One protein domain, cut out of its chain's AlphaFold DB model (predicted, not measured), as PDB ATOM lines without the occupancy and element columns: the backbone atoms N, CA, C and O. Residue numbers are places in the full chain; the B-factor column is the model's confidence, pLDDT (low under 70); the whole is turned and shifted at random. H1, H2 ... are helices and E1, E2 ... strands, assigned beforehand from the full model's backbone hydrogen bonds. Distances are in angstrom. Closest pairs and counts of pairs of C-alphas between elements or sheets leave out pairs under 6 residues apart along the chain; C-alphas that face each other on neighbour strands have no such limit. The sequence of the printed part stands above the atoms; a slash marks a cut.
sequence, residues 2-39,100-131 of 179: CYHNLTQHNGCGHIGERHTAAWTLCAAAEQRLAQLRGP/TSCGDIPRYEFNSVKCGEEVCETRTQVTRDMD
ATOM      1  N   CYS A   2      16.434 -31.905 -34.904       87.25
ATOM      2  CA  CYS A   2      16.971 -30.766 -35.673       87.25
ATOM      3  C   CYS A   2      17.210 -29.593 -34.721       87.25
ATOM      4  O   CYS A   2      16.468 -29.446 -33.751       87.25
ATOM      5  N   TYR A   3      18.209 -28.764 -35.014       89.00
ATOM      6  CA  TYR A   3      18.546 -27.605 -34.192       89.00
ATOM      7  C   TYR A   3      18.355 -26.307 -34.964       89.00
ATOM      8  O   TYR A   3      18.833 -26.178 -36.095       89.00
ATOM      9  N   HIS A   4      17.691 -25.344 -34.328       88.62
ATOM     10  CA  HIS A   4      17.705 -23.952 -34.758       88.62
ATOM     11  C   HIS A   4      18.861 -23.248 -34.044       88.62
ATOM     12  O   HIS A   4      18.854 -23.092 -32.820       88.62
ATOM     13  N   ASN A   5      19.885 -22.880 -34.811       87.06
ATOM     14  CA  ASN A   5      21.096 -22.268 -34.289       87.06
ATOM     15  C   ASN A   5      20.906 -20.758 -34.197       87.06
ATOM     16  O   ASN A   5      20.972 -20.029 -35.192       87.06
ATOM     17  N   LEU A   6      20.736 -20.290 -32.969       88.12
ATOM     18  CA  LEU A   6      20.791 -18.877 -32.651       88.12
ATOM     19  C   LEU A   6      22.213 -18.501 -32.254       88.12
ATOM     20  O   LEU A   6      22.936 -19.279 -31.632       88.12
ATOM     21  N   THR A   7      22.616 -17.288 -32.591       85.06
ATOM     22  CA  THR A   7      23.882 -16.706 -32.179       85.06
ATOM     23  C   THR A   7      23.657 -15.430 -31.410       85.06
ATOM     24  O   THR A   7      22.950 -14.532 -31.866       85.06
ATOM     25  N   GLN A   8      24.295 -15.343 -30.247       86.88
ATOM     26  CA  GLN A   8      24.480 -14.066 -29.581       86.88
ATOM     27  C   GLN A   8      25.634 -13.344 -30.276       86.88
ATOM     28  O   GLN A   8      26.745 -13.867 -30.352       86.88
ATOM     29  N   HIS A   9      25.346 -12.174 -30.835       81.31
ATOM     30  CA  HIS A   9      26.318 -11.401 -31.596       81.31
ATOM     31  C   HIS A   9      27.255 -10.628 -30.663       81.31
ATOM     32  O   HIS A   9      26.805  -9.778 -29.882       81.31
ATOM     33  N   ASN A  10      28.561 -10.876 -30.782       74.62
ATOM     34  CA  ASN A  10      29.573 -10.102 -30.069       74.62
ATOM     35  C   ASN A  10      29.571  -8.667 -30.613       74.62
ATOM     36  O   ASN A  10      29.915  -8.428 -31.766       74.62
ATOM     37  N   GLY A  11      29.139  -7.710 -29.792       73.44
ATOM     38  CA  GLY A  11      29.117  -6.282 -30.130       73.44
ATOM     39  C   GLY A  11      27.746  -5.622 -30.013       73.44
ATOM     40  O   GLY A  11      27.682  -4.463 -29.622       73.44
ATOM     41  N   CYS A  12      26.649  -6.342 -30.277       80.31
ATOM     42  CA  CYS A  12      25.295  -5.821 -30.033       80.31
ATOM     43  C   CYS A  12      24.495  -6.614 -28.995       80.31
ATOM     44  O   CYS A  12      23.450  -6.142 -28.562       80.31
ATOM     45  N   GLY A  13      24.947  -7.809 -28.595       81.81
ATOM     46  CA  GLY A  13      24.280  -8.627 -27.576       81.81
ATOM     47  C   GLY A  13      22.936  -9.222 -28.011       81.81
ATOM     48  O   GLY A  13      22.391 -10.057 -27.293       81.81
ATOM     49  N   HIS A  14      22.422  -8.846 -29.184       85.31
ATOM     50  CA  HIS A  14      21.215  -9.422 -29.756       85.31
ATOM     51  C   HIS A  14      21.408 -10.908 -30.056       85.31
ATOM     52  O   HIS A  14      22.449 -11.329 -30.571       85.31
ATOM     53  N   ILE A  15      20.366 -11.680 -29.763       85.62
ATOM     54  CA  ILE A  15      20.251 -13.081 -30.146       85.62
ATOM     55  C   ILE A  15      19.541 -13.105 -31.499       85.62
ATOM     56  O   ILE A  15      18.409 -12.638 -31.619       85.62
ATOM     57  N   GLY A  16      20.228 -13.593 -32.526       82.69
ATOM     58  CA  GLY A  16      19.709 -13.677 -33.890       82.69
ATOM     59  C   GLY A  16      20.014 -15.023 -34.529       82.69
ATOM     60  O   GLY A  16      20.807 -15.800 -34.013       82.69
ATOM     61  N   GLU A  17      19.380 -15.311 -35.659       81.00
ATOM     62  CA  GLU A  17      19.667 -16.514 -36.444       81.00
ATOM     63  C   GLU A  17      21.114 -16.478 -36.973       81.00
ATOM     64  O   GLU A  17      21.574 -15.457 -37.505       81.00
ATOM     65  N   ARG A  18      21.841 -17.596 -36.838       78.12
ATOM     66  CA  ARG A  18      23.235 -17.699 -37.288       78.12
ATOM     67  C   ARG A  18      23.350 -17.447 -38.792       78.12
ATOM     68  O   ARG A  18      22.673 -18.088 -39.588       78.12
ATOM     69  N   HIS A  19      24.280 -16.582 -39.203       70.38
ATOM     70  CA  HIS A  19      24.442 -16.221 -40.619       70.38
ATOM     71  C   HIS A  19      25.017 -17.327 -41.507       70.38
ATOM     72  O   HIS A  19      24.661 -17.392 -42.679       70.38
ATOM     73  N   THR A  20      25.887 -18.183 -40.975       77.81
ATOM     74  CA  THR A  20      26.552 -19.230 -41.766       77.81
ATOM     75  C   THR A  20      25.769 -20.539 -41.813       77.81
ATOM     76  O   THR A  20      25.787 -21.232 -42.824       77.81
ATOM     77  N   ALA A  21      25.077 -20.884 -40.727       80.81
ATOM     78  CA  ALA A  21      24.353 -22.143 -40.594       80.81
ATOM     79  C   ALA A  21      23.216 -21.995 -39.582       80.81
ATOM     80  O   ALA A  21      23.326 -22.411 -38.427       80.81
ATOM     81  N   ALA A  22      22.131 -21.365 -40.023       85.06
ATOM     82  CA  ALA A  22      20.931 -21.140 -39.227       85.06
ATOM     83  C   ALA A  22      20.320 -22.427 -38.651       85.06
ATOM     84  O   ALA A  22      19.741 -22.418 -37.570       85.06
ATOM     85  N   TRP A  23      20.483 -23.547 -39.355       88.00
ATOM     86  CA  TRP A  23      19.884 -24.821 -38.986       88.00
ATOM     87  C   TRP A  23      20.904 -25.951 -39.052       88.00
ATOM     88  O   TRP A  23      21.726 -25.996 -39.971       88.00
ATOM     89  N   THR A  24      20.803 -26.888 -38.110       89.69
ATOM     90  CA  THR A  24      21.501 -28.179 -38.148       89.69
ATOM     91  C   THR A  24      20.462 -29.285 -38.283       89.69
ATOM     92  O   THR A  24      19.551 -29.405 -37.458       89.69
ATOM     93  N   LEU A  25      20.575 -30.087 -39.341       90.31
ATOM     94  CA  LEU A  25      19.678 -31.216 -39.571       90.31
ATOM     95  C   LEU A  25      20.032 -32.383 -38.645       90.31
ATOM     96  O   LEU A  25      21.186 -32.595 -38.288       90.31
ATOM     97  N   CYS A  26      19.025 -33.162 -38.255       90.75
ATOM     98  CA  CYS A  26      19.269 -34.449 -37.613       90.75
ATOM     99  C   CYS A  26      19.633 -35.511 -38.654       90.75
ATOM    100  O   CYS A  26      19.215 -35.404 -39.805       90.75
ATOM    101  N   ALA A  27      20.285 -36.597 -38.231       89.75
ATOM    102  CA  ALA A  27      20.634 -37.712 -39.120       89.75
ATOM    103  C   ALA A  27      19.431 -38.247 -39.933       89.75
ATOM    104  O   ALA A  27      19.548 -38.540 -41.118       89.75
ATOM    105  N   ALA A  28      18.237 -38.302 -39.332       90.06
ATOM    106  CA  ALA A  28      17.020 -38.726 -40.033       90.06
ATOM    107  C   ALA A  28      16.533 -37.707 -41.085       90.06
ATOM    108  O   ALA A  28      15.908 -38.080 -42.077       90.06
ATOM    109  N   ALA A  29      16.768 -36.412 -40.875       90.44
ATOM    110  CA  ALA A  29      16.467 -35.374 -41.858       90.44
ATOM    111  C   ALA A  29      17.510 -35.359 -42.985       90.44
ATOM    112  O   ALA A  29      17.138 -35.229 -44.146       90.44
ATOM    113  N   GLU A  30      18.788 -35.585 -42.669       90.62
ATOM    114  CA  GLU A  30      19.847 -35.774 -43.669       90.62
ATOM    115  C   GLU A  30      19.568 -36.988 -44.564       90.62
ATOM    116  O   GLU A  30      19.685 -36.899 -45.784       90.62
ATOM    117  N   GLN A  31      19.107 -38.103 -43.989       90.12
ATOM    118  CA  GLN A  31      18.719 -39.285 -44.759       90.12
ATOM    119  C   GLN A  31      17.530 -39.001 -45.690       90.12
ATOM    120  O   GLN A  31      17.553 -39.405 -46.852       90.12
ATOM    121  N   ARG A  32      16.510 -38.270 -45.217       90.88
ATOM    122  CA  ARG A  32      15.375 -37.835 -46.053       90.88
ATOM    123  C   ARG A  32      15.819 -36.904 -47.181       90.88
ATOM    124  O   ARG A  32      15.353 -37.043 -48.308       90.88
ATOM    125  N   LEU A  33      16.753 -35.998 -46.903       90.31
ATOM    126  CA  LEU A  33      17.345 -35.121 -47.913       90.31
ATOM    127  C   LEU A  33      18.117 -35.918 -48.973       90.31
ATOM    128  O   LEU A  33      17.959 -35.661 -50.165       90.31
ATOM    129  N   ALA A  34      18.904 -36.913 -48.560       89.38
ATOM    130  CA  ALA A  34      19.611 -37.798 -49.480       89.38
ATOM    131  C   ALA A  34      18.640 -38.600 -50.365       89.38
ATOM    132  O   ALA A  34      18.871 -38.737 -51.562       89.38
ATOM    133  N   GLN A  35      17.521 -39.071 -49.807       89.62
ATOM    134  CA  GLN A  35      16.476 -39.758 -50.573       89.62
ATOM    135  C   GLN A  35      15.805 -38.839 -51.604       89.62
ATOM    136  O   GLN A  35      15.582 -39.268 -52.732       89.62
ATOM    137  N   LEU A  36      15.526 -37.579 -51.248       88.31
ATOM    138  CA  LEU A  36      14.937 -36.595 -52.167       88.31
ATOM    139  C   LEU A  36      15.870 -36.222 -53.320       88.31
ATOM    140  O   LEU A  36      15.410 -36.047 -54.445       88.31
ATOM    141  N   ARG A  37      17.174 -36.107 -53.052       89.00
ATOM    142  CA  ARG A  37      18.183 -35.826 -54.087       89.00
ATOM    143  C   ARG A  37      18.461 -37.031 -54.987       89.00
ATOM    144  O   ARG A  37      19.053 -36.869 -56.051       89.00
ATOM    145  N   GLY A  38      17.998 -38.211 -54.580       84.00
ATOM    146  CA  GLY A  38      18.241 -39.469 -55.264       84.00
ATOM    147  C   GLY A  38      19.698 -39.930 -55.143       84.00
ATOM    148  O   GLY A  38      20.535 -39.254 -54.540       84.00
ATOM    149  N   PRO A  39      20.027 -41.102 -55.710       79.62
ATOM    150  CA  PRO A  39      21.404 -41.556 -55.810       79.62
ATOM    151  C   PRO A  39      22.191 -40.518 -56.609       79.62
ATOM    152  O   PRO A  39      21.935 -40.324 -57.800       79.62
ATOM    153  N   THR A 100      26.881 -31.104 -40.137       57.62
ATOM    154  CA  THR A 100      26.770 -30.803 -41.559       57.62
ATOM    155  C   THR A 100      26.043 -29.473 -41.678       57.62
ATOM    156  O   THR A 100      24.828 -29.372 -41.501       57.62
ATOM    157  N   SER A 101      26.813 -28.406 -41.875       60.34
ATOM    158  CA  SER A 101      26.269 -27.059 -41.909       60.34
ATOM    159  C   SER A 101      25.374 -26.934 -43.144       60.34
ATOM    160  O   SER A 101      25.811 -27.190 -44.265       60.34
ATOM    161  N   CYS A 102      24.116 -26.559 -42.936       64.56
ATOM    162  CA  CYS A 102      23.059 -26.589 -43.949       64.56
ATOM    163  C   CYS A 102      23.096 -25.392 -44.928       64.56
ATOM    164  O   CYS A 102      22.080 -25.062 -45.537       64.56
ATOM    165  N   GLY A 103      24.235 -24.696 -45.035       65.88
ATOM    166  CA  GLY A 103      24.351 -23.381 -45.682       65.88
ATOM    167  C   GLY A 103      23.934 -23.344 -47.156       65.88
ATOM    168  O   GLY A 103      23.411 -22.329 -47.607       65.88
ATOM    169  N   ASP A 104      24.074 -24.464 -47.869       72.56
ATOM    170  CA  ASP A 104      23.842 -24.547 -49.318       72.56
ATOM    171  C   ASP A 104      22.535 -25.262 -49.708       72.56
ATOM    172  O   ASP A 104      22.306 -25.558 -50.882       72.56
ATOM    173  N   ILE A 105      21.657 -25.589 -48.751       82.31
ATOM    174  CA  ILE A 105      20.403 -26.296 -49.054       82.31
ATOM    175  C   ILE A 105      19.307 -25.292 -49.448       82.31
ATOM    176  O   ILE A 105      18.990 -24.394 -48.662       82.31
ATOM    177  N   PRO A 106      18.659 -25.442 -50.622       86.94
ATOM    178  CA  PRO A 106      17.531 -24.598 -50.994       86.94
ATOM    179  C   PRO A 106      16.399 -24.664 -49.962       86.94
ATOM    180  O   PRO A 106      16.051 -25.734 -49.462       86.94
ATOM    181  N   ARG A 107      15.751 -23.523 -49.685       84.62
ATOM    182  CA  ARG A 107      14.684 -23.429 -48.665       84.62
ATOM    183  C   ARG A 107      13.540 -24.428 -48.873       84.62
ATOM    184  O   ARG A 107      12.967 -24.893 -47.892       84.62
ATOM    185  N   TYR A 108      13.201 -24.743 -50.125       86.88
ATOM    186  CA  TYR A 108      12.132 -25.695 -50.433       86.88
ATOM    187  C   TYR A 108      12.508 -27.131 -50.032       86.88
ATOM    188  O   TYR A 108      11.678 -27.827 -49.457       86.88
ATOM    189  N   GLU A 109      13.761 -27.547 -50.255       89.38
ATOM    190  CA  GLU A 109      14.272 -28.862 -49.831       89.38
ATOM    191  C   GLU A 109      14.390 -28.931 -48.315       89.38
ATOM    192  O   GLU A 109      14.031 -29.926 -47.699       89.38
ATOM    193  N   PHE A 110      14.858 -27.849 -47.695       87.88
ATOM    194  CA  PHE A 110      14.990 -27.790 -46.248       87.88
ATOM    195  C   PHE A 110      13.633 -27.953 -45.543       87.88
ATOM    196  O   PHE A 110      13.500 -28.727 -44.595       87.88
ATOM    197  N   ASN A 111      12.604 -27.253 -46.027       89.00
ATOM    198  CA  ASN A 111      11.272 -27.298 -45.429       89.00
ATOM    199  C   ASN A 111      10.581 -28.661 -45.567       89.00
ATOM    200  O   ASN A 111       9.742 -28.972 -44.726       89.00
ATOM    201  N   SER A 112      10.924 -29.471 -46.574       89.06
ATOM    202  CA  SER A 112      10.354 -30.815 -46.730       89.06
ATOM    203  C   SER A 112      11.017 -31.864 -45.830       89.06
ATOM    204  O   SER A 112      10.387 -32.867 -45.496       89.06
ATOM    205  N   VAL A 113      12.267 -31.642 -45.401       90.56
ATOM    206  CA  VAL A 113      13.038 -32.627 -44.616       90.56
ATOM    207  C   VAL A 113      13.179 -32.290 -43.142       90.56
ATOM    208  O   VAL A 113      13.463 -33.189 -42.345       90.56
ATOM    209  N   LYS A 114      13.009 -31.022 -42.751       87.19
ATOM    210  CA  LYS A 114      13.160 -30.618 -41.351       87.19
ATOM    211  C   LYS A 114      12.213 -31.408 -40.441       87.19
ATOM    212  O   LYS A 114      11.160 -31.897 -40.854       87.19
ATOM    213  N   CYS A 115      12.627 -31.603 -39.192       87.88
ATOM    214  CA  CYS A 115      11.717 -32.122 -38.174       87.88
ATOM    215  C   CYS A 115      10.551 -31.140 -37.970       87.88
ATOM    216  O   CYS A 115      10.699 -29.946 -38.233       87.88
ATOM    217  N   GLY A 116       9.402 -31.644 -37.507       86.81
ATOM    218  CA  GLY A 116       8.288 -30.786 -37.099       86.81
ATOM    219  C   GLY A 116       8.732 -29.768 -36.046       86.81
ATOM    220  O   GLY A 116       9.718 -29.996 -35.339       86.81
ATOM    221  N   GLU A 117       8.020 -28.647 -35.958       80.81
ATOM    222  CA  GLU A 117       8.368 -27.532 -35.065       80.81
ATOM    223  C   GLU A 117       8.459 -27.976 -33.595       80.81
ATOM    224  O   GLU A 117       9.384 -27.586 -32.894       80.81
ATOM    225  N   GLU A 118       7.609 -28.922 -33.185       77.69
ATOM    226  CA  GLU A 118       7.589 -29.521 -31.840       77.69
ATOM    227  C   GLU A 118       8.849 -30.332 -31.484       77.69
ATOM    228  O   GLU A 118       9.133 -30.568 -30.313       77.69
ATOM    229  N   VAL A 119       9.612 -30.776 -32.487       83.94
ATOM    230  CA  VAL A 119      10.803 -31.633 -32.320       83.94
ATOM    231  C   VAL A 119      12.095 -30.848 -32.587       83.94
ATOM    232  O   VAL A 119      13.195 -31.401 -32.519       83.94
ATOM    233  N   CYS A 120      11.990 -29.563 -32.935       83.38
ATOM    234  CA  CYS A 120      13.147 -28.705 -33.158       83.38
ATOM    235  C   CYS A 120      13.585 -28.058 -31.843       83.38
ATOM    236  O   CYS A 120      12.828 -27.326 -31.212       83.38
ATOM    237  N   GLU A 121      14.833 -28.296 -31.451       86.62
ATOM    238  CA  GLU A 121      15.405 -27.682 -30.258       86.62
ATOM    239  C   GLU A 121      16.147 -26.397 -30.638       86.62
ATOM    240  O   GLU A 121      16.839 -26.322 -31.659       86.62
ATOM    241  N   THR A 122      16.003 -25.359 -29.818       85.12
ATOM    242  CA  THR A 122      16.721 -24.100 -30.025       85.12
ATOM    243  C   THR A 122      18.047 -24.156 -29.284       85.12
ATOM    244  O   THR A 122      18.073 -24.348 -28.071       85.12
ATOM    245  N   ARG A 123      19.154 -23.955 -30.003       84.12
ATOM    246  CA  ARG A 123      20.492 -23.906 -29.409       84.12
ATOM    247  C   ARG A 123      21.113 -22.541 -29.638       84.12
ATOM    248  O   ARG A 123      21.263 -22.101 -30.775       84.12
ATOM    249  N   THR A 124      21.552 -21.916 -28.554       82.62
ATOM    250  CA  THR A 124      22.319 -20.671 -28.617       82.62
ATOM    251  C   THR A 124      23.808 -20.999 -28.657       82.62
ATOM    252  O   THR A 124      24.337 -21.647 -27.754       82.62
ATOM    253  N   GLN A 125      24.498 -20.564 -29.707       77.56
ATOM    254  CA  GLN A 125      25.949 -20.642 -29.824       77.56
ATOM    255  C   GLN A 125      26.540 -19.235 -29.741       77.56
ATOM    256  O   GLN A 125      26.145 -18.331 -30.474       77.56
ATOM    257  N   VAL A 126      27.519 -19.037 -28.864       72.25
ATOM    258  CA  VAL A 126      28.307 -17.802 -28.868       72.25
ATOM    259  C   VAL A 126      29.334 -17.940 -29.986       72.25
ATOM    260  O   VAL A 126      30.231 -18.782 -29.919       72.25
ATOM    261  N   THR A 127      29.166 -17.167 -31.058       68.25
ATOM    262  CA  THR A 127      30.185 -17.111 -32.117       68.25
ATOM    263  C   THR A 127      31.389 -16.342 -31.598       68.25
ATOM    264  O   THR A 127      31.243 -15.487 -30.734       68.25
ATOM    265  N   ARG A 128      32.598 -16.669 -32.062       70.50
ATOM    266  CA  ARG A 128      33.799 -15.861 -31.773       70.50
ATOM    267  C   ARG A 128      33.989 -14.738 -32.789       70.50
ATOM    268  O   ARG A 128      34.735 -13.802 -32.523       70.50
ATOM    269  N   ASP A 129      33.296 -14.828 -33.916       67.69
ATOM    270  CA  ASP A 129      33.365 -13.844 -34.982       67.69
ATOM    271  C   ASP A 129      32.659 -12.555 -34.540       67.69
ATOM    272  O   ASP A 129      31.557 -12.575 -33.986       67.69
ATOM    273  N   MET A 130      33.332 -11.422 -34.740       60.59
ATOM    274  CA  MET A 130      32.860 -10.088 -34.356       60.59
ATOM    275  C   MET A 130      31.874  -9.539 -35.393       60.59
ATOM    276  O   MET A 130      32.101  -8.485 -35.985       60.59
ATOM    277  N   ASP A 131      30.783 -10.266 -35.623       71.12
ATOM    278  CA  ASP A 131      29.727  -9.849 -36.537       71.12
ATOM    279  C   ASP A 131      28.497  -9.369 -35.769       71.12
ATOM    280  O   ASP A 131      27.886 -10.098 -34.985       71.12
TER     281      ASP A 131
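What this domain is: This is residues 2 to 39 and 100 to 131 of the 179 residues of an uncharacterized protein of Sporormia fimetaria CBS 119925 (UniProt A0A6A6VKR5). A narrow sheet of two long strands, E1 and E3 side by side, with short E2 along the far part of E1, makes one end of an elongated shape, and two short helices, H1 and H2, make a corner at the other end, near where E1 begins, with the last residue of H2, Val 113, close to Ala 29 of H1. Residues 18 to 26 run back from E2 to H1, and residues 23 to 24 pair with the beginning of E1. The printed part has 70 residues, with two named helices and three named strands in the order E1, E2, H1, H2, E3; the sheet is mixed, in the order E2, E1, E3, and the class is mixed, helices and strands. The whole is only just loose, close to compact, with a radius of gyration of the C-alphas of 13.4 A, and spans 44 by 24 by 18 A.

How they stand to each other: In the sheet, E1, residues 2 to 8, is the inner strand. E3, residues 120 to 126, is an edge strand parallel to E1, with 30 degrees between their directions; N 6 and O 123 are 2.9 A apart and N 125 and O 6 are 2.8 A apart, within hydrogen-bond range. E2, residues 15 to 17, is the other edge strand and forms a hairpin with E1, antiparallel at 134 degrees, with N 7 and O 16 at 2.7 A. Residues 23 to 24 pair antiparallel with residues 3 to 4 of E1. H1, residues 27 to 37, is only just not on the sheet, with 4 pairs of C-alphas within 10 A; its closest C-alpha pair with E1 is Cys 2 and Ala 29, at 7.7 A. H2, residues 107 to 113, is not on the sheet and is apart from E1 and E2. H1 and H2 touch, closest at the C-alphas of Ala 29 and Val 113, 5.2 A apart, at a steep tilt of 61 degrees, opposite ways. In H1 and H2 every O i to N i+4 pair is within hydrogen-bond range.

Where its parts are: E1 begins at C-alpha 2 (16.971, -30.766, -35.673) and is 19.3 A long; E2 measures 7.2 A. H1 is 15.3 A long and ends at C-alpha 37 (18.183, -35.826, -54.087). H2 measures 10.2 A. E3 is 19.2 A long and ends at C-alpha 126 (28.307, -17.802, -28.868).

The domain as a whole: The C-alphas farthest apart, those of Gly 11 and Pro 39, are 44.3 A apart. Residues 40 to 99 are not printed, and C-alphas 39 and 100 are 18.6 A apart across this cut, which lies in the link from H1 to H2. The links E1 to E2, E2 to H1 and H2 to E3 are short. The mean pLDDT of the printed part is 82.3; residues 100 to 103, 127 and 129 to 130 are under 70.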